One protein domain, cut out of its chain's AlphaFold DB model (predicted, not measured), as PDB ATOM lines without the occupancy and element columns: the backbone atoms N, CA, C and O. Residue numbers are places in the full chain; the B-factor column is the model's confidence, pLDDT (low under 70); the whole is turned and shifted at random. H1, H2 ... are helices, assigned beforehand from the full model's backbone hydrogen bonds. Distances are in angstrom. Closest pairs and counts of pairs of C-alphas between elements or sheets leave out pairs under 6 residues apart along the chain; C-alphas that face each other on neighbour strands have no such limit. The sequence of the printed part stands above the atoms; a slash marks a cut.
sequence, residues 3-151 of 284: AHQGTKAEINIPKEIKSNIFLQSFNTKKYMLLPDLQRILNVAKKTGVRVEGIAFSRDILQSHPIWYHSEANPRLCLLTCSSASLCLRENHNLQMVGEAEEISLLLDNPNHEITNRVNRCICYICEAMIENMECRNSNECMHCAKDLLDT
ATOM      1  N   ALA A   3      31.718 -36.034 -33.406       78.06
ATOM      2  CA  ALA A   3      31.654 -35.866 -31.960       78.06
ATOM      3  C   ALA A   3      30.444 -35.045 -31.474       78.06
ATOM      4  O   ALA A   3      29.933 -35.283 -30.388       78.06
ATOM      5  N   HIS A   4      29.904 -34.130 -32.288       82.25
ATOM      6  CA  HIS A   4      28.784 -33.271 -31.882       82.25
ATOM      7  C   HIS A   4      27.431 -33.998 -31.809       82.25
ATOM      8  O   HIS A   4      26.482 -33.468 -31.228       82.25
ATOM      9  N   GLN A   5      27.315 -35.203 -32.375       80.19
ATOM     10  CA  GLN A   5      26.057 -35.953 -32.433       80.19
ATOM     11  C   GLN A   5      25.841 -36.816 -31.178       80.19
ATOM     12  O   GLN A   5      25.603 -38.012 -31.285       80.19
ATOM     13  N   GLY A   6      25.931 -36.238 -29.976       75.12
ATOM     14  CA  GLY A   6      25.847 -36.976 -28.702       75.12
ATOM     15  C   GLY A   6      24.510 -37.698 -28.455       75.12
ATOM     16  O   GLY A   6      23.464 -37.307 -28.992       75.12
ATOM     17  N   THR A   7      24.516 -38.756 -27.633       77.25
ATOM     18  CA  THR A   7      23.282 -39.463 -27.220       77.25
ATOM     19  C   THR A   7      22.384 -38.594 -26.329       77.25
ATOM     20  O   THR A   7      22.746 -37.487 -25.947       77.25
ATOM     21  N   LYS A   8      21.167 -39.062 -26.000       69.88
ATOM     22  CA  LYS A   8      20.258 -38.307 -25.112       69.88
ATOM     23  C   LYS A   8      20.870 -38.090 -23.718       69.88
ATOM     24  O   LYS A   8      20.632 -37.045 -23.131       69.88
ATOM     25  N   ALA A   9      21.671 -39.041 -23.231       69.12
ATOM     26  CA  ALA A   9      22.376 -38.930 -21.954       69.12
ATOM     27  C   ALA A   9      23.532 -37.911 -21.995       69.12
ATOM     28  O   ALA A   9      23.902 -37.355 -20.969       69.12
ATOM     29  N   GLU A  10      24.068 -37.622 -23.181       78.25
ATOM     30  CA  GLU A  10      25.282 -36.812 -23.378       78.25
ATOM     31  C   GLU A  10      24.998 -35.512 -24.147       78.25
ATOM     32  O   GLU A  10      25.910 -34.814 -24.607       78.25
ATOM     33  N   ILE A  11      23.716 -35.175 -24.316       71.69
ATOM     34  CA  ILE A  11      23.278 -33.962 -25.013       71.69
ATOM     35  C   ILE A  11      23.662 -32.697 -24.240       71.69
ATOM     36  O   ILE A  11      23.869 -31.656 -24.851       71.69
ATOM     37  N   ASN A  12      23.814 -32.825 -22.917       76.56
ATOM     38  CA  ASN A  12      24.198 -31.747 -22.009       76.56
ATOM     39  C   ASN A  12      25.711 -31.498 -21.974       76.56
ATOM     40  O   ASN A  12      26.144 -30.525 -21.370       76.56
ATOM     41  N   ILE A  13      26.516 -32.367 -22.596       84.25
ATOM     42  CA  ILE A  13      27.954 -32.130 -22.721       84.25
ATOM     43  C   ILE A  13      28.153 -30.999 -23.750       84.25
ATOM     44  O   ILE A  13      27.690 -31.170 -24.893       84.25
ATOM     45  N   PRO A  14      28.830 -29.892 -23.379       84.88
ATOM     46  CA  PRO A  14      29.112 -28.768 -24.273       84.88
ATOM     47  C   PRO A  14      29.765 -29.226 -25.580       84.88
ATOM     48  O   PRO A  14      30.500 -30.215 -25.605       84.88
ATOM     49  N   LYS A  15      29.461 -28.563 -26.698       85.56
ATOM     50  CA  LYS A  15      29.968 -28.992 -28.018       85.56
ATOM     51  C   LYS A  15      31.448 -28.669 -28.180       85.56
ATOM     52  O   LYS A  15      32.145 -29.381 -28.887       85.56
ATOM     53  N   GLU A  16      31.897 -27.631 -27.495       86.38
ATOM     54  CA  GLU A  16      33.222 -27.026 -27.577       86.38
ATOM     55  C   GLU A  16      34.307 -27.978 -27.065       86.38
ATOM     56  O   GLU A  16      35.439 -27.904 -27.513       86.38
ATOM     57  N   ILE A  17      33.948 -28.907 -26.171       88.56
ATOM     58  CA  ILE A  17      34.862 -29.912 -25.608       88.56
ATOM     59  C   ILE A  17      34.766 -31.282 -26.295       88.56
ATOM     60  O   ILE A  17      35.444 -32.230 -25.902       88.56
ATOM     61  N   LYS A  18      33.885 -31.430 -27.292       89.50
ATOM     62  CA  LYS A  18      33.688 -32.690 -28.023       89.50
ATOM     63  C   LYS A  18      34.590 -32.713 -29.247       89.50
ATOM     64  O   LYS A  18      34.230 -32.168 -30.289       89.50
ATOM     65  N   SER A  19      35.713 -33.413 -29.155       90.62
ATOM     66  CA  SER A  19      36.715 -33.468 -30.222       90.62
ATOM     67  C   SER A  19      36.799 -34.857 -30.858       90.62
ATOM     68  O   SER A  19      36.455 -35.018 -32.033       90.62
ATOM     69  N   ASN A  20      37.191 -35.880 -30.094       90.69
ATOM     70  CA  ASN A  20      37.515 -37.207 -30.612       90.69
ATOM     71  C   ASN A  20      36.806 -38.324 -29.834       90.69
ATOM     72  O   ASN A  20      37.121 -38.621 -28.689       90.69
ATOM     73  N   ILE A  21      35.895 -39.014 -30.518       91.12
ATOM     74  CA  ILE A  21      35.060 -40.090 -29.962       91.12
ATOM     75  C   ILE A  21      35.822 -41.374 -29.600       91.12
ATOM     76  O   ILE A  21      35.225 -42.280 -29.029       91.12
ATOM     77  N   PHE A  22      37.090 -41.497 -29.999       91.44
ATOM     78  CA  PHE A  22      37.938 -42.631 -29.631       91.44
ATOM     79  C   PHE A  22      38.871 -42.314 -28.457       91.44
ATOM     80  O   PHE A  22      39.374 -43.243 -27.839       91.44
ATOM     81  N   LEU A  23      39.087 -41.028 -28.156       93.81
ATOM     82  CA  LEU A  23      39.903 -40.562 -27.025       93.81
ATOM     83  C   LEU A  23      39.040 -40.082 -25.846       93.81
ATOM     84  O   LEU A  23      39.551 -39.794 -24.768       93.81
ATOM     85  N   GLN A  24      37.727 -39.964 -26.055       93.00
ATOM     86  CA  GLN A  24      36.771 -39.481 -25.065       93.00
ATOM     87  C   GLN A  24      35.674 -40.522 -24.813       93.00
ATOM     88  O   GLN A  24      35.277 -41.271 -25.702       93.00
ATOM     89  N   SER A  25      35.159 -40.547 -23.588       89.12
ATOM     90  CA  SER A  25      34.239 -41.564 -23.061       89.12
ATOM     91  C   SER A  25      32.764 -41.376 -23.448       89.12
ATOM     92  O   SER A  25      31.932 -42.220 -23.112       89.12
ATOM     93  N   PHE A  26      32.406 -40.298 -24.153       86.56
ATOM     94  CA  PHE A  26      31.020 -40.064 -24.574       86.56
ATOM     95  C   PHE A  26      30.662 -40.799 -25.873       86.56
ATOM     96  O   PHE A  26      31.471 -41.006 -26.776       86.56
ATOM     97  N   ASN A  27      29.385 -41.134 -26.011       84.25
ATOM     98  CA  ASN A  27      28.820 -41.841 -27.144       84.25
ATOM     99  C   ASN A  27      28.209 -40.895 -28.189       84.25
ATOM    100  O   ASN A  27      27.736 -39.787 -27.935       84.25
ATOM    101  N   THR A  28      28.155 -41.383 -29.426       84.12
ATOM    102  CA  THR A  28      27.580 -40.654 -30.561       84.12
ATOM    103  C   THR A  28      26.380 -41.413 -31.137       84.12
ATOM    104  O   THR A  28      26.417 -42.632 -31.321       84.12
ATOM    105  N   LYS A  29      25.296 -40.700 -31.463       83.12
ATOM    106  CA  LYS A  29      24.110 -41.198 -32.171       83.12
ATOM    107  C   LYS A  29      24.478 -41.601 -33.592       83.12
ATOM    108  O   LYS A  29      24.471 -40.782 -34.508       83.12
ATOM    109  N   LYS A  30      24.719 -42.894 -33.792       80.50
ATOM    110  CA  LYS A  30      25.082 -43.455 -35.101       80.50
ATOM    111  C   LYS A  30      24.093 -43.091 -36.213       80.50
ATOM    112  O   LYS A  30      24.522 -42.713 -37.290       80.50
ATOM    113  N   TYR A  31      22.789 -43.128 -35.940       83.00
ATOM    114  CA  TYR A  31      21.745 -42.869 -36.942       83.00
ATOM    115  C   TYR A  31      21.696 -41.421 -37.461       83.00
ATOM    116  O   TYR A  31      21.059 -41.171 -38.477       83.00
ATOM    117  N   MET A  32      22.361 -40.478 -36.783       83.38
ATOM    118  CA  MET A  32      22.472 -39.072 -37.205       83.38
ATOM    119  C   MET A  32      23.720 -38.805 -38.061       83.38
ATOM    120  O   MET A  32      23.946 -37.677 -38.495       83.38
ATOM    121  N   LEU A  33      24.558 -39.821 -38.289       86.25
ATOM    122  CA  LEU A  33      25.769 -39.719 -39.100       86.25
ATOM    123  C   LEU A  33      25.494 -40.116 -40.554       86.25
ATOM    124  O   LEU A  33      24.594 -40.906 -40.831       86.25
ATOM    125  N   LEU A  34      26.321 -39.627 -41.480       90.81
ATOM    126  CA  LEU A  34      26.296 -40.074 -42.876       90.81
ATOM    127  C   LEU A  34      26.573 -41.590 -42.969       90.81
ATOM    128  O   LEU A  34      27.358 -42.101 -42.164       90.81
ATOM    129  N   PRO A  35      25.988 -42.312 -43.947       91.88
ATOM    130  CA  PRO A  35      26.129 -43.768 -44.059       91.88
ATOM    131  C   PRO A  35      27.578 -44.270 -44.028       91.88
ATOM    132  O   PRO A  35      27.864 -45.271 -43.374       91.88
ATOM    133  N   ASP A  36      28.510 -43.558 -44.662       92.62
ATOM    134  CA  ASP A  36      29.921 -43.961 -44.679       92.62
ATOM    135  C   ASP A  36      30.593 -43.816 -43.312       92.62
ATOM    136  O   ASP A  36      31.325 -44.706 -42.883       92.62
ATOM    137  N   LEU A  37      30.263 -42.766 -42.556       91.06
ATOM    138  CA  LEU A  37      30.740 -42.603 -41.182       91.06
ATOM    139  C   LEU A  37      30.179 -43.702 -40.277       91.06
ATOM    140  O   LEU A  37      30.904 -44.258 -39.455       91.06
ATOM    141  N   GLN A  38      28.910 -44.080 -40.459       90.56
ATOM    142  CA  GLN A  38      28.330 -45.215 -39.738       90.56
ATOM    143  C   GLN A  38      29.079 -46.516 -40.038       90.56
ATOM    144  O   GLN A  38      29.369 -47.278 -39.113       90.56
ATOM    145  N   ARG A  39      29.420 -46.767 -41.311       92.50
ATOM    146  CA  ARG A  39      30.216 -47.935 -41.718       92.50
ATOM    147  C   ARG A  39      31.586 -47.925 -41.051       92.50
ATOM    148  O   ARG A  39      31.939 -48.937 -40.455       92.50
ATOM    149  N   ILE A  40      32.299 -46.798 -41.065       91.75
ATOM    150  CA  ILE A  40      33.615 -46.661 -40.419       91.75
ATOM    151  C   ILE A  40      33.522 -46.977 -38.921       91.75
ATOM    152  O   ILE A  40      34.274 -47.812 -38.429       91.75
ATOM    153  N   LEU A  41      32.552 -46.404 -38.199       91.06
ATOM    154  CA  LEU A  41      32.382 -46.686 -36.766       91.06
ATOM    155  C   LEU A  41      31.979 -48.133 -36.479       91.06
ATOM    156  O   LEU A  41      32.307 -48.679 -35.425       91.06
ATOM    157  N   ASN A  42      31.235 -48.763 -37.386       91.44
ATOM    158  CA  ASN A  42      30.870 -50.168 -37.251       91.44
ATOM    159  C   ASN A  42      32.064 -51.087 -37.513       91.44
ATOM    160  O   ASN A  42      32.222 -52.060 -36.780       91.44
ATOM    161  N   VAL A  43      32.913 -50.767 -38.495       92.81
ATOM    162  CA  VAL A  43      34.175 -51.477 -38.730       92.81
ATOM    163  C   VAL A  43      35.089 -51.310 -37.526       92.81
ATOM    164  O   VAL A  43      35.491 -52.320 -36.966       92.81
ATOM    165  N   ALA A  44      35.308 -50.080 -37.056       90.81
ATOM    166  CA  ALA A  44      36.155 -49.805 -35.900       90.81
ATOM    167  C   ALA A  44      35.704 -50.581 -34.654       90.81
ATOM    168  O   ALA A  44      36.512 -51.222 -33.987       90.81
ATOM    169  N   LYS A  45      34.391 -50.614 -34.389       89.12
ATOM    170  CA  LYS A  45      33.827 -51.420 -33.299       89.12
ATOM    171  C   LYS A  45      34.010 -52.925 -33.529       89.12
ATOM    172  O   LYS A  45      34.304 -53.643 -32.582       89.12
ATOM    173  N   LYS A  46      33.805 -53.411 -34.758       90.88
ATOM    174  CA  LYS A  46      33.933 -54.836 -35.110       90.88
ATOM    175  C   LYS A  46      35.374 -55.328 -34.979       90.88
ATOM    176  O   LYS A  46      35.575 -56.456 -34.552       90.88
ATOM    177  N   THR A  47      36.351 -54.508 -35.357       90.06
ATOM    178  CA  THR A  47      37.782 -54.841 -35.291       90.06
ATOM    179  C   THR A  47      38.417 -54.491 -33.947       90.06
ATOM    180  O   THR A  47      39.613 -54.712 -33.775       90.06
ATOM    181  N   GLY A  48      37.640 -53.930 -33.012       88.88
ATOM    182  CA  GLY A  48      38.115 -53.565 -31.682       88.88
ATOM    183  C   GLY A  48      39.142 -52.434 -31.681       88.88
ATOM    184  O   GLY A  48      40.044 -52.476 -30.854       88.88
ATOM    185  N   VAL A  49      39.024 -51.453 -32.591       90.94
ATOM    186  CA  VAL A  49      39.907 -50.272 -32.604       90.94
ATOM    187  C   VAL A  49      39.849 -49.597 -31.240       90.94
ATOM    188  O   VAL A  49      38.771 -49.183 -30.803       90.94
ATOM    189  N   ARG A  50      41.005 -49.452 -30.599       90.56
ATOM    190  CA  ARG A  50      41.156 -48.719 -29.341       90.56
ATOM    191  C   ARG A  50      42.544 -48.108 -29.240       90.56
ATOM    192  O   ARG A  50      43.452 -48.492 -29.974       90.56
ATOM    193  N   VAL A  51      42.684 -47.151 -28.334       91.88
ATOM    194  CA  VAL A  51      43.981 -46.586 -27.973       91.88
ATOM    195  C   VAL A  51      44.701 -47.603 -27.095       91.88
ATOM    196  O   VAL A  51      44.222 -47.925 -26.009       91.88
ATOM    197  N   GLU A  52      45.810 -48.164 -27.567       90.75
ATOM    198  CA  GLU A  52      46.571 -49.154 -26.810       90.75
ATOM    199  C   GLU A  52      48.058 -49.110 -27.165       90.75
ATOM    200  O   GLU A  52      48.446 -48.852 -28.298       90.75
ATOM    201  N   GLY A  53      48.882 -49.367 -26.157       90.75
ATOM    202  CA  GLY A  53      50.339 -49.345 -26.206       90.75
ATOM    203  C   GLY A  53      50.892 -49.749 -24.844       90.75
ATOM    204  O   GLY A  53      50.138 -49.783 -23.867       90.75
ATOM    205  N   ILE A  54      52.180 -50.083 -24.761       91.00
ATOM    206  CA  ILE A  54      52.828 -50.367 -23.470       91.00
ATOM    207  C   ILE A  54      53.062 -49.049 -22.727       91.00
ATOM    208  O   ILE A  54      52.592 -48.892 -21.600       91.00
ATOM    209  N   ALA A  55      53.694 -48.093 -23.405       94.44
ATOM    210  CA  ALA A  55      53.888 -46.722 -22.957       94.44
ATOM    211  C   ALA A  55      53.695 -45.744 -24.122       94.44
ATOM    212  O   ALA A  55      53.754 -46.125 -25.295       94.44
ATOM    213  N   PHE A  56      53.451 -44.483 -23.787       95.94
ATOM    214  CA  PHE A  56      53.280 -43.396 -24.742       95.94
ATOM    215  C   PHE A  56      54.198 -42.253 -24.351       95.94
ATOM    216  O   PHE A  56      54.402 -42.011 -23.162       95.94
ATOM    217  N   SER A  57      54.715 -41.560 -25.355       96.50
ATOM    218  CA  SER A  57      55.479 -40.339 -25.129       96.50
ATOM    219  C   SER A  57      54.612 -39.228 -24.552       96.50
ATOM    220  O   SER A  57      53.404 -39.162 -24.808       96.50
ATOM    221  N   ARG A  58      55.232 -38.319 -23.803       96.75
ATOM    222  CA  ARG A  58      54.583 -37.151 -23.202       96.75
ATOM    223  C   ARG A  58      53.885 -36.290 -24.240       96.75
ATOM    224  O   ARG A  58      52.747 -35.907 -24.005       96.75
ATOM    225  N   ASP A  59      54.472 -36.107 -25.421       97.19
ATOM    226  CA  ASP A  59      53.840 -35.390 -26.539       97.19
ATOM    227  C   ASP A  59      52.481 -35.998 -26.927       97.19
ATOM    228  O   ASP A  59      51.496 -35.289 -27.167       97.19
ATOM    229  N   ILE A  60      52.401 -37.334 -26.965       97.31
ATOM    230  CA  ILE A  60      51.152 -38.049 -27.234       97.31
ATOM    231  C   ILE A  60      50.169 -37.831 -26.089       97.31
ATOM    232  O   ILE A  60      49.010 -37.508 -26.358       97.31
ATOM    233  N   LEU A  61      50.603 -37.999 -24.835       97.44
ATOM    234  CA  LEU A  61      49.742 -37.825 -23.659       97.44
ATOM    235  C   LEU A  61      49.170 -36.407 -23.592       97.44
ATOM    236  O   LEU A  61      47.960 -36.237 -23.479       97.44
ATOM    237  N   GLN A  62      50.013 -35.394 -23.766       97.62
ATOM    238  CA  GLN A  62      49.635 -33.984 -23.758       97.62
ATOM    239  C   GLN A  62      48.647 -33.631 -24.873       97.62
ATOM    240  O   GLN A  62      47.792 -32.770 -24.673       97.62
ATOM    241  N   SER A  63      48.714 -34.323 -26.013       96.94
ATOM    242  CA  SER A  63      47.805 -34.140 -27.154       96.94
ATOM    243  C   SER A  63      46.420 -34.781 -26.966       96.94
ATOM    244  O   SER A  63      45.568 -34.674 -27.857       96.94
ATOM    245  N   HIS A  64      46.175 -35.489 -25.856       95.88
ATOM    246  CA  HIS A  64      44.861 -36.066 -25.572       95.88
ATOM    247  C   HIS A  64      43.882 -35.012 -25.034       95.88
ATOM    248  O   HIS A  64      44.286 -34.104 -24.309       95.88
ATOM    249  N   PRO A  65      42.573 -35.137 -25.325       96.44
ATOM    250  CA  PRO A  65      41.564 -34.281 -24.716       96.44
ATOM    251  C   PRO A  65      41.444 -34.557 -23.214       96.44
ATOM    252  O   PRO A  65      41.183 -35.695 -22.824       96.44
ATOM    253  N   ILE A  66      41.552 -33.530 -22.367       96.69
ATOM    254  CA  ILE A  66      41.424 -33.705 -20.908       96.69
ATOM    255  C   ILE A  66      39.968 -33.952 -20.493       96.69
ATOM    256  O   ILE A  66      39.664 -34.763 -19.615       96.69
ATOM    257  N   TRP A  67      39.023 -33.283 -21.155       94.81
ATOM    258  CA  TRP A  67      37.608 -33.423 -20.841       94.81
ATOM    259  C   TRP A  67      37.069 -34.760 -21.328       94.81
ATOM    260  O   TRP A  67      37.212 -35.114 -22.496       94.81
ATOM    261  N   TYR A  68      36.363 -35.468 -20.449       93.00
ATOM    262  CA  TYR A  68      35.819 -36.796 -20.742       93.00
ATOM    263  C   TYR A  68      36.871 -37.792 -21.253       93.00
ATOM    264  O   TYR A  68      36.499 -38.705 -21.988       93.00
ATOM    265  N   HIS A  69      38.144 -37.643 -20.870       94.62
ATOM    266  CA  HIS A  69      39.235 -38.538 -21.260       94.62
ATOM    267  C   HIS A  69      38.844 -40.016 -21.067       94.62
ATOM    268  O   HIS A  69      38.282 -40.384 -20.031       94.62
ATOM    269  N   SER A  70      39.085 -40.865 -22.072       92.31
ATOM    270  CA  SER A  70      38.600 -42.257 -22.089       92.31
ATOM    271  C   SER A  70      39.167 -43.114 -20.957       92.31
ATOM    272  O   SER A  70      38.488 -44.016 -20.475       92.31
ATOM    273  N   GLU A  71      40.385 -42.802 -20.516       92.50
ATOM    274  CA  GLU A  71      41.121 -43.545 -19.483       92.50
ATOM    275  C   GLU A  71      41.165 -42.808 -18.133       92.50
ATOM    276  O   GLU A  71      42.011 -43.090 -17.286       92.50
ATOM    277  N   ALA A  72      40.265 -41.842 -17.922       92.62
ATOM    278  CA  ALA A  72      40.111 -41.169 -16.637       92.62
ATOM    279  C   ALA A  72      39.143 -41.908 -15.702       92.62
ATOM    280  O   ALA A  72      38.213 -42.603 -16.120       92.62
ATOM    281  N   ASN A  73      39.315 -41.697 -14.398       90.75
ATOM    282  CA  ASN A  73      38.365 -42.150 -13.387       90.75
ATOM    283  C   ASN A  73      36.984 -41.472 -13.575       90.75
ATOM    284  O   ASN A  73      36.930 -40.272 -13.854       90.75
ATOM    285  N   PRO A  74      35.856 -42.168 -13.313       86.31
ATOM    286  CA  PRO A  74      34.510 -41.578 -13.323       86.31
ATOM    287  C   PRO A  74      34.332 -40.271 -12.527       86.31
ATOM    288  O   PRO A  74      33.414 -39.503 -12.820       86.31
ATOM    289  N   ARG A  75      35.202 -39.987 -11.544       87.88
ATOM    290  CA  ARG A  75      35.258 -38.703 -10.821       87.88
ATOM    291  C   ARG A  75      35.406 -37.493 -11.745       87.88
ATOM    292  O   ARG A  75      34.896 -36.434 -11.393       87.88
ATOM    293  N   LEU A  76      36.010 -37.651 -12.925       86.44
ATOM    294  CA  LEU A  76      36.155 -36.587 -13.922       86.44
ATOM    295  C   LEU A  76      34.806 -35.932 -14.262       86.44
ATOM    296  O   LEU A  76      34.711 -34.711 -14.350       86.44
ATOM    297  N   CYS A  77      33.733 -36.723 -14.360       82.50
ATOM    298  CA  CYS A  77      32.387 -36.222 -14.649       82.50
ATOM    299  C   CYS A  77      31.839 -35.269 -13.575       82.50
ATOM    300  O   CYS A  77      30.959 -34.468 -13.876       82.50
ATOM    301  N   LEU A  78      32.325 -35.353 -12.334       84.00
ATOM    302  CA  LEU A  78      31.916 -34.457 -11.249       84.00
ATOM    303  C   LEU A  78      32.612 -33.096 -11.345       84.00
ATOM    304  O   LEU A  78      32.070 -32.096 -10.880       84.00
ATOM    305  N   LEU A  79      33.791 -33.054 -11.968       87.44
ATOM    306  CA  LEU A  79      34.582 -31.838 -12.108       87.44
ATOM    307  C   LEU A  79      34.055 -30.944 -13.235       87.44
ATOM    308  O   LEU A  79      34.173 -29.729 -13.142       87.44
ATOM    309  N   THR A  80      33.394 -31.487 -14.261       85.44
ATOM    310  CA  THR A  80      33.029 -30.749 -15.491       85.44
ATOM    311  C   THR A  80      31.982 -29.636 -15.332       85.44
ATOM    312  O   THR A  80      31.765 -28.865 -16.275       85.44
ATOM    313  N   CYS A  81      31.330 -29.529 -14.173       84.62
ATOM    314  CA  CYS A  81      30.231 -28.587 -13.928       84.62
ATOM    315  C   CYS A  81      30.558 -27.474 -12.917       84.62
ATOM    316  O   CYS A  81      29.688 -26.651 -12.637       84.62
ATOM    317  N   SER A  82      31.766 -27.439 -12.347       91.25
ATOM    318  CA  SER A  82      32.147 -26.396 -11.387       91.25
ATOM    319  C   SER A  82      32.296 -25.019 -12.057       91.25
ATOM    320  O   SER A  82      32.482 -24.914 -13.273       91.25
ATOM    321  N   SER A  83      32.245 -23.945 -11.262       93.00
ATOM    322  CA  SER A  83      32.562 -22.583 -11.722       93.00
ATOM    323  C   SER A  83      33.973 -22.492 -12.303       93.00
ATOM    324  O   SER A  83      34.170 -21.846 -13.329       93.00
ATOM    325  N   ALA A  84      34.932 -23.176 -11.674       94.94
ATOM    326  CA  ALA A  84      36.306 -23.274 -12.144       94.94
ATOM    327  C   ALA A  84      36.383 -23.981 -13.503       94.94
ATOM    328  O   ALA A  84      36.993 -23.452 -14.420       94.94
ATOM    329  N   SER A  85      35.684 -25.105 -13.689       94.50
ATOM    330  CA  SER A  85      35.639 -25.811 -14.978       94.50
ATOM    331  C   SER A  85      34.959 -25.013 -16.081       94.50
ATOM    332  O   SER A  85      35.364 -25.091 -17.237       94.50
ATOM    333  N   LEU A  86      33.928 -24.231 -15.752       93.94
ATOM    334  CA  LEU A  86      33.342 -23.276 -16.695       93.94
ATOM    335  C   LEU A  86      34.380 -22.238 -17.128       93.94
ATOM    336  O   LEU A  86      34.586 -22.069 -18.324       93.94
ATOM    337  N   CYS A  87      35.088 -21.630 -16.174       96.06
ATOM    338  CA  CYS A  87      36.160 -20.673 -16.452       96.06
ATOM    339  C   CYS A  87      37.289 -21.309 -17.277       96.06
ATOM    340  O   CYS A  87      37.722 -20.740 -18.273       96.06
ATOM    341  N   LEU A  88      37.731 -22.519 -16.928       96.56
ATOM    342  CA  LEU A  88      38.761 -23.242 -17.674       96.56
ATOM    343  C   LEU A  88      38.365 -23.455 -19.139       96.56
ATOM    344  O   LEU A  88      39.194 -23.276 -20.024       96.56
ATOM    345  N   ARG A  89      37.100 -23.779 -19.417       94.50
ATOM    346  CA  ARG A  89      36.623 -23.970 -20.795       94.50
ATOM    347  C   ARG A  89      36.434 -22.667 -21.562       94.50
ATOM    348  O   ARG A  89      36.803 -22.609 -22.724       94.50
ATOM    349  N   GLU A  90      35.803 -21.674 -20.943       94.19
ATOM    350  CA  GLU A  90      35.349 -20.459 -21.635       94.19
ATOM    351  C   GLU A  90      36.452 -19.402 -21.741       94.19
ATOM    352  O   GLU A  90      36.563 -18.731 -22.762       94.19
ATOM    353  N   ASN A  91      37.284 -19.292 -20.706       95.69
ATOM    354  CA  ASN A  91      38.254 -18.213 -20.556       95.69
ATOM    355  C   ASN A  91      39.688 -18.699 -20.791       95.69
ATOM    356  O   ASN A  91      40.461 -18.042 -21.484       95.69
ATOM    357  N   HIS A  92      40.037 -19.877 -20.261       95.38
ATOM    358  CA  HIS A  92      41.359 -20.479 -20.481       95.38
ATOM    359  C   HIS A  92      41.428 -21.338 -21.751       95.38
ATOM    360  O   HIS A  92      42.515 -21.754 -22.130       95.38
ATOM    361  N   ASN A  93      40.290 -21.601 -22.408       94.75
ATOM    362  CA  ASN A  93      40.185 -22.484 -23.575       94.75
ATOM    363  C   ASN A  93      40.809 -23.874 -23.363       94.75
ATOM    364  O   ASN A  93      41.282 -24.482 -24.315       94.75
ATOM    365  N   LEU A  94      40.775 -24.391 -22.132       96.38
ATOM    366  CA  LEU A  94      41.359 -25.683 -21.793       96.38
ATOM    367  C   LEU A  94      40.658 -26.807 -22.566       96.38
ATOM    368  O   LEU A  94      39.446 -26.998 -22.421       96.38
ATOM    369  N   GLN A  95      41.414 -27.577 -23.341       95.94
ATOM    370  CA  GLN A  95      40.954 -28.704 -24.158       95.94
ATOM    371  C   GLN A  95      41.825 -29.947 -23.983       95.94
ATOM    372  O   GLN A  95      41.294 -31.064 -23.971       95.94
ATOM    373  N   MET A  96      43.134 -29.762 -23.846       97.81
ATOM    374  CA  MET A  96      44.136 -30.819 -23.894       97.81
ATOM    375  C   MET A  96      44.764 -31.089 -22.524       97.81
ATOM    376  O   MET A  96      44.734 -30.251 -21.624       97.81
ATOM    377  N   VAL A  97      45.345 -32.277 -22.365       98.06
ATOM    378  CA  VAL A  97      46.064 -32.673 -21.146       98.06
ATOM    379  C   VAL A  97      47.287 -31.777 -20.917       98.06
ATOM    380  O   VAL A  97      47.503 -31.350 -19.787       98.06
ATOM    381  N   GLY A  98      48.040 -31.426 -21.967       97.88
ATOM    382  CA  GLY A  98      49.221 -30.558 -21.836       97.88
ATOM    383  C   GLY A  98      48.890 -29.154 -21.329       97.88
ATOM    384  O   GLY A  98      49.577 -28.620 -20.470       97.88
ATOM    385  N   GLU A  99      47.765 -28.586 -21.762       97.94
ATOM    386  CA  GLU A  99      47.285 -27.295 -21.256       97.94
ATOM    387  C   GLU A  99      46.884 -27.382 -19.771       97.94
ATOM    388  O   GLU A  99      47.104 -26.446 -19.002       97.94
ATOM    389  N   ALA A 100      46.304 -28.511 -19.339       98.12
ATOM    390  CA  ALA A 100      45.989 -28.732 -17.928       98.12
ATOM    391  C   ALA A 100      47.271 -28.845 -17.091       98.12
ATOM    392  O   ALA A 100      47.332 -28.272 -16.001       98.12
ATOM    393  N   GLU A 101      48.286 -29.545 -17.607       98.00
ATOM    394  CA  GLU A 101      49.622 -29.651 -17.009       98.00
ATOM    395  C   GLU A 101      50.236 -28.258 -16.829       98.00
ATOM    396  O   GLU A 101      50.526 -27.874 -15.696       98.00
ATOM    397  N   GLU A 102      50.310 -27.456 -17.894       97.38
ATOM    398  CA  GLU A 102      50.830 -26.083 -17.862       97.38
ATOM    399  C   GLU A 102      50.129 -25.207 -16.816       97.38
ATOM    400  O   GLU A 102      50.793 -24.548 -16.013       97.38
ATOM    401  N   ILE A 103      48.792 -25.221 -16.781       97.12
ATOM    402  CA  ILE A 103      48.013 -24.445 -15.805       97.12
ATOM    403  C   ILE A 103      48.261 -24.951 -14.376       97.12
ATOM    404  O   ILE A 103      48.335 -24.147 -13.446       97.12
ATOM    405  N   SER A 104      48.389 -26.265 -14.179       96.88
ATOM    406  CA  SER A 104      48.610 -26.850 -12.853       96.88
ATOM    407  C   SER A 104      49.992 -26.519 -12.280       96.88
ATOM    408  O   SER A 104      50.096 -26.259 -11.081       96.88
ATOM    409  N   LEU A 105      51.024 -26.434 -13.130       95.69
ATOM    410  CA  LEU A 105      52.395 -26.084 -12.740       95.69
ATOM    411  C   LEU A 105      52.506 -24.660 -12.181       95.69
ATOM    412  O   LEU A 105      53.438 -24.348 -11.442       95.69
ATOM    413  N   LEU A 106      51.540 -23.786 -12.478       94.81
ATOM    414  CA  LEU A 106      51.494 -22.435 -11.914       94.81
ATOM    415  C   LEU A 106      51.312 -22.437 -10.384       94.81
ATOM    416  O   LEU A 106      51.704 -21.463  -9.738       94.81
ATOM    417  N   LEU A 107      50.782 -23.525  -9.801       93.12
ATOM    418  CA  LEU A 107      50.682 -23.707  -8.344       93.12
ATOM    419  C   LEU A 107      52.048 -23.804  -7.668       93.12
ATOM    420  O   LEU A 107      52.179 -23.395  -6.517       93.12
ATOM    421  N   ASP A 108      53.050 -24.324  -8.376       92.44
ATOM    422  CA  ASP A 108      54.394 -24.541  -7.844       92.44
ATOM    423  C   ASP A 108      55.258 -23.270  -7.918       92.44
ATOM    424  O   ASP A 108      56.444 -23.280  -7.573       92.44
ATOM    425  N   ASN A 109      54.688 -22.145  -8.367       92.06
ATOM    426  CA  ASN A 109      55.409 -20.884  -8.399       92.06
ATOM    427  C   ASN A 109      55.769 -20.435  -6.968       92.06
ATOM    428  O   ASN A 109      54.884 -20.331  -6.122       92.06
ATOM    429  N   PRO A 110      57.032 -20.063  -6.690       90.81
ATOM    430  CA  PRO A 110      57.461 -19.694  -5.340       90.81
ATOM    431  C   PRO A 110      56.771 -18.436  -4.794       90.81
ATOM    432  O   PRO A 110      56.731 -18.244  -3.585       90.81
ATOM    433  N   ASN A 111      56.234 -17.577  -5.666       89.62
ATOM    434  CA  ASN A 111      55.484 -16.385  -5.272       89.62
ATOM    435  C   ASN A 111      53.974 -16.652  -5.148       89.62
ATOM    436  O   ASN A 111      53.218 -15.729  -4.838       89.62
ATOM    437  N   HIS A 112      53.512 -17.870  -5.444       90.31
ATOM    438  CA  HIS A 112      52.109 -18.245  -5.310       90.31
ATOM    439  C   HIS A 112      51.790 -18.579  -3.855       90.31
ATOM    440  O   HIS A 112      51.999 -19.691  -3.381       90.31
ATOM    441  N   GLU A 113      51.259 -17.594  -3.137       85.56
ATOM    442  CA  GLU A 113      50.799 -17.766  -1.761       85.56
ATOM    443  C   GLU A 113      49.289 -17.545  -1.645       85.56
ATOM    444  O   GLU A 113      48.759 -16.472  -1.956       85.56
ATOM    445  N   ILE A 114      48.581 -18.558  -1.139       78.50
ATOM    446  CA  ILE A 114      47.175 -18.423  -0.762       78.50
ATOM    447  C   ILE A 114      47.125 -17.810   0.633       78.50
ATOM    448  O   ILE A 114      47.422 -18.455   1.640       78.50
ATOM    449  N   THR A 115      46.697 -16.554   0.722       71.44
ATOM    450  CA  THR A 115      46.436 -15.955   2.030       71.44
ATOM    451  C   THR A 115      45.160 -16.558   2.629       71.44
ATOM    452  O   THR A 115      44.072 -16.449   2.056       71.44
ATOM    453  N   ASN A 116      45.277 -17.157   3.824       58.22
ATOM    454  CA  ASN A 116      44.205 -17.857   4.566       58.22
ATOM    455  C   ASN A 116      42.901 -17.057   4.777       58.22
ATOM    456  O   ASN A 116      41.919 -17.597   5.277       58.22
ATOM    457  N   ARG A 117      42.882 -15.757   4.464       59.38
ATOM    458  CA  ARG A 117      41.723 -14.879   4.667       59.38
ATOM    459  C   ARG A 117      40.878 -14.655   3.415       59.38
ATOM    460  O   ARG A 117      39.725 -14.266   3.569       59.38
ATOM    461  N   VAL A 118      41.422 -14.844   2.209       64.19
ATOM    462  CA  VAL A 118      40.742 -14.402   0.971       64.19
ATOM    463  C   VAL A 118      40.695 -15.482  -0.116       64.19
ATOM    464  O   VAL A 118      40.000 -15.286  -1.107       64.19
ATOM    465  N   ASN A 119      41.373 -16.632   0.040       72.06
ATOM    466  CA  ASN A 119      41.513 -17.639  -1.034       72.06
ATOM    467  C   ASN A 119      41.942 -17.010  -2.376       72.06
ATOM    468  O   ASN A 119      41.547 -17.454  -3.452       72.06
ATOM    469  N   ARG A 120      42.727 -15.932  -2.299       80.19
ATOM    470  CA  ARG A 120      43.259 -15.195  -3.440       80.19
ATOM    471  C   ARG A 120      44.749 -14.997  -3.241       80.19
ATOM    472  O   ARG A 120      45.196 -14.678  -2.135       80.19
ATOM    473  N   CYS A 121      45.472 -15.174  -4.333       88.88
ATOM    474  CA  CYS A 121      46.870 -14.818  -4.457       88.88
ATOM    475  C   CYS A 121      46.977 -13.529  -5.285       88.88
ATOM    476  O   CYS A 121      46.174 -13.312  -6.193       88.88
ATOM    477  N   ILE A 122      47.951 -12.686  -4.951       89.31
ATOM    478  CA  ILE A 122      48.265 -11.420  -5.637       89.31
ATOM    479  C   ILE A 122      49.616 -11.499  -6.362       89.31
ATOM    480  O   ILE A 122      50.299 -10.500  -6.553       89.31
ATOM    481  N   CYS A 123      50.065 -12.709  -6.698       92.25
ATOM    482  CA  CYS A 123      51.267 -12.877  -7.500       92.25
ATOM    483  C   CYS A 123      51.004 -12.434  -8.944       92.25
ATOM    484  O   CYS A 123      49.870 -12.501  -9.429       92.25
ATOM    485  N   TYR A 124      52.069 -12.059  -9.656       94.12
ATOM    486  CA  TYR A 124      51.957 -11.556 -11.027       94.12
ATOM    487  C   TYR A 124      51.248 -12.545 -11.973       94.12
ATOM    488  O   TYR A 124      50.573 -12.121 -12.902       94.12
ATOM    489  N   ILE A 125      51.370 -13.861 -11.740       94.19
ATOM    490  CA  ILE A 125      50.700 -14.898 -12.543       94.19
ATOM    491  C   ILE A 125      49.191 -14.859 -12.308       94.19
ATOM    492  O   ILE A 125      48.414 -14.868 -13.261       94.19
ATOM    493  N   CYS A 126      48.769 -14.799 -11.043       93.88
ATOM    494  CA  CYS A 126      47.354 -14.742 -10.699       93.88
ATOM    495  C   CYS A 126      46.705 -13.464 -11.231       93.88
ATOM    496  O   CYS A 126      45.610 -13.551 -11.786       93.88
ATOM    497  N   GLU A 127      47.384 -12.321 -11.107       93.81
ATOM    498  CA  GLU A 127      46.940 -11.043 -11.677       93.81
ATOM    499  C   GLU A 127      46.862 -11.117 -13.207       93.81
ATOM    500  O   GLU A 127      45.817 -10.814 -13.776       93.81
ATOM    501  N   ALA A 128      47.895 -11.640 -13.874       94.81
ATOM    502  CA  ALA A 128      47.906 -11.798 -15.326       94.81
ATOM    503  C   ALA A 128      46.791 -12.722 -15.841       94.81
ATOM    504  O   ALA A 128      46.233 -12.461 -16.904       94.81
ATOM    505  N   MET A 129      46.437 -13.789 -15.116       95.06
ATOM    506  CA  MET A 129      45.299 -14.647 -15.476       95.06
ATOM    507  C   MET A 129      43.964 -13.905 -15.355       95.06
ATOM    508  O   MET A 129      43.080 -14.093 -16.191       95.06
ATOM    509  N   ILE A 130      43.806 -13.057 -14.337       94.12
ATOM    510  CA  ILE A 130      42.595 -12.247 -14.156       94.12
ATOM    511  C   ILE A 130      42.491 -11.195 -15.264       94.12
ATOM    512  O   ILE A 130      41.434 -11.059 -15.874       94.12
ATOM    513  N   GLU A 131      43.577 -10.475 -15.545       95.12
ATOM    514  CA  GLU A 131      43.586  -9.360 -16.496       95.12
ATOM    515  C   GLU A 131      43.548  -9.816 -17.959       95.12
ATOM    516  O   GLU A 131      42.782  -9.268 -18.748       95.12
ATOM    517  N   ASN A 132      44.344 -10.825 -18.328       95.12
ATOM    518  CA  ASN A 132      44.499 -11.228 -19.730       95.12
ATOM    519  C   ASN A 132      43.512 -12.310 -20.169       95.12
ATOM    520  O   ASN A 132      43.229 -12.418 -21.360       95.12
ATOM    521  N   MET A 133      43.023 -13.134 -19.238       93.06
ATOM    522  CA  MET A 133      42.103 -14.236 -19.546       93.06
ATOM    523  C   MET A 133      40.717 -14.024 -18.937       93.06
ATOM    524  O   MET A 133      39.899 -14.929 -18.976       93.06
ATOM    525  N   GLU A 134      40.443 -12.871 -18.321       95.25
ATOM    526  CA  GLU A 134      39.182 -12.614 -17.607       95.25
ATOM    527  C   GLU A 134      38.876 -13.689 -16.540       95.25
ATOM    528  O   GLU A 134      37.720 -14.036 -16.264       95.25
ATOM    529  N   CYS A 135      39.920 -14.277 -15.942       95.25
ATOM    530  CA  CYS A 135      39.764 -15.326 -14.944       95.25
ATOM    531  C   CYS A 135      39.093 -14.772 -13.681       95.25
ATOM    532  O   CYS A 135      39.484 -13.737 -13.143       95.25
ATOM    533  N   ARG A 136      38.090 -15.484 -13.158       91.94
ATOM    534  CA  ARG A 136      37.388 -15.065 -11.929       91.94
ATOM    535  C   ARG A 136      38.148 -15.441 -10.661       91.94
ATOM    536  O   ARG A 136      38.060 -14.737  -9.656       91.94
ATOM    537  N   ASN A 137      38.832 -16.582 -10.695       92.44
ATOM    538  CA  ASN A 137      39.623 -17.098  -9.588       92.44
ATOM    539  C   ASN A 137      40.732 -18.015 -10.125       92.44
ATOM    540  O   ASN A 137      40.505 -19.203 -10.368       92.44
ATOM    541  N   SER A 138      41.928 -17.450 -10.294       93.94
ATOM    542  CA  SER A 138      43.097 -18.150 -10.836       93.94
ATOM    543  C   SER A 138      43.454 -19.379 -10.005       93.94
ATOM    544  O   SER A 138      43.691 -20.443 -10.562       93.94
ATOM    545  N   ASN A 139      43.387 -19.273  -8.674       92.81
ATOM    546  CA  ASN A 139      43.722 -20.375  -7.776       92.81
ATOM    547  C   ASN A 139      42.749 -21.559  -7.914       92.81
ATOM    548  O   ASN A 139      43.177 -22.708  -7.988       92.81
ATOM    549  N   GLU A 140      41.441 -21.294  -7.986       93.81
ATOM    550  CA  GLU A 140      40.447 -22.346  -8.241       93.81
ATOM    551  C   GLU A 140      40.648 -23.006  -9.608       93.81
ATOM    552  O   GLU A 140      40.499 -24.220  -9.717       93.81
ATOM    553  N   CYS A 141      41.002 -22.239 -10.643       96.06
ATOM    554  CA  CYS A 141      41.261 -22.787 -11.975       96.06
ATOM    555  C   CYS A 141      42.511 -23.673 -11.987       96.06
ATOM    556  O   CYS A 141      42.462 -24.774 -12.526       96.06
ATOM    557  N   MET A 142      43.594 -23.237 -11.341       96.12
ATOM    558  CA  MET A 142      44.823 -24.019 -11.208       96.12
ATOM    559  C   MET A 142      44.593 -25.336 -10.451       96.12
ATOM    560  O   MET A 142      44.981 -26.403 -10.928       96.12
ATOM    561  N   HIS A 143      43.900 -25.290  -9.308       95.56
ATOM    562  CA  HIS A 143      43.536 -26.502  -8.566       95.56
ATOM    563  C   HIS A 143      42.585 -27.398  -9.350       95.56
ATOM    564  O   HIS A 143      42.764 -28.607  -9.353       95.56
ATOM    565  N   CYS A 144      41.610 -26.824 -10.054       96.56
ATOM    566  CA  CYS A 144      40.715 -27.606 -10.891       96.56
ATOM    567  C   CYS A 144      41.477 -28.294 -12.035       96.56
ATOM    568  O   CYS A 144      41.188 -29.448 -12.325       96.56
ATOM    569  N   ALA A 145      42.461 -27.637 -12.659       97.19
ATOM    570  CA  ALA A 145      43.317 -28.259 -13.672       97.19
ATOM    571  C   ALA A 145      44.119 -29.432 -13.088       97.19
ATOM    572  O   ALA A 145      44.136 -30.515 -13.670       97.19
ATOM    573  N   LYS A 146      44.685 -29.252 -11.888       97.00
ATOM    574  CA  LYS A 146      45.347 -30.329 -11.144       97.00
ATOM    575  C   LYS A 146      44.396 -31.489 -10.828       97.00
ATOM    576  O   LYS A 146      44.731 -32.635 -11.098       97.00
ATOM    577  N   ASP A 147      43.194 -31.198 -10.335       96.62
ATOM    578  CA  ASP A 147      42.182 -32.211 -10.023       96.62
ATOM    579  C   ASP A 147      41.771 -33.013 -11.269       96.62
ATOM    580  O   ASP A 147      41.459 -34.198 -11.149       96.62
ATOM    581  N   LEU A 148      41.759 -32.392 -12.459       96.75
ATOM    582  CA  LEU A 148      41.516 -33.087 -13.728       96.75
ATOM    583  C   LEU A 148      42.650 -34.073 -14.044       96.75
ATOM    584  O   LEU A 148      42.356 -35.227 -14.365       96.75
ATOM    585  N   LEU A 149      43.912 -33.647 -13.919       97.19
ATOM    586  CA  LEU A 149      45.087 -34.507 -14.127       97.19
ATOM    587  C   LEU A 149      45.107 -35.675 -13.140       97.19
ATOM    588  O   LEU A 149      45.254 -36.819 -13.556       97.19
ATOM    589  N   ASP A 150      44.802 -35.420 -11.867       96.06
ATOM    590  CA  ASP A 150      44.745 -36.439 -10.812       96.06
ATOM    591  C   ASP A 150      43.654 -37.512 -11.062       96.06
ATOM    592  O   ASP A 150      43.602 -38.539 -10.374       96.06
ATOM    593  N   THR A 151      42.749 -37.307 -12.033       95.88
ATOM    594  CA  THR A 151      41.801 -38.349 -12.470       95.88
ATOM    595  C   THR A 151      42.377 -39.328 -13.489       95.88
ATOM    596  O   THR A 151      41.784 -40.398 -13.685       95.88
TER     597      THR A 151
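What this domain is: This is residues 3 to 151 of the 284 residues of an uncharacterized protein of Armillaria gallica (UniProt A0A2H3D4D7). A loose cluster of helices is built around H7, with H5 crossing it, H4 and the short H3 against its flank and H6 at a corner by its first residues; H2 meets the first residues of H5. H1 is set off alone at the far end of the long axis, with the looping residues 3 to 34 largely between it and the cluster, and residues 52 to 57 stick out. The 149 printed residues have seven named helices, H1 to H7 in chain order, and no named strand; the class is all helix, though only 63 residues are in named elements. The whole is only just loose, close to compact, with a radius of gyration of the C-alphas of 17.9 A, and elongated, spanning 56 by 34 by 25 A.

How they stand to each other: The hub is H7, residues 138 to 149. H5, residues 97 to 108, touches it at a steep tilt of 52 degrees, opposite ways; their closest C-alphas, of Ser 104 and Met 142, are 5.0 A apart. H4, residues 83 to 90, touches residues 140 to 145 of H7 alone, about perpendicular at 83 degrees, closest at the C-alphas of Ala 84 and Cys 141, 5.0 A. H6, residues 124 to 133, touches residues 138 to 139 alone, about perpendicular at 87 degrees, closest at the C-alphas of Cys 126 and Ser 138, 5.5 A. H3, residues 76 to 79, touches residues 144 to 148 alone, closest at the C-alphas of Leu 76 and Leu 148, 6.4 A. H2, residues 58 to 62, touches residues 97 to 99 of H5 alone, closest at the C-alphas of Gln 62 and Gly 98, 4.0 A. H1, residues 35 to 46, touches no helix. Every O i to N i+4 pair is within hydrogen-bond range in H1, H2, H4, H6 and H7, against 5 of 8 in H5; H3 is too short for one.

Where its parts are: H5 measures 17.7 A from first to last C-alpha, H7 16.8 A, H1 16.2 A and H6 13.3 A. C-alpha 35 begins H1 at (26.129, -43.768, -44.059), and C-alpha 149 ends H7 at (45.087, -34.507, -14.127).

The domain as a whole: The C-alphas farthest apart, of Pro 35 and Arg 117, are 58.8 A apart. The printed part has no cut; the links H1 to H2, H2 to H3 and H5 to H6 are long. Residues 8 to 9 and 116 to 118 have pLDDT under 70.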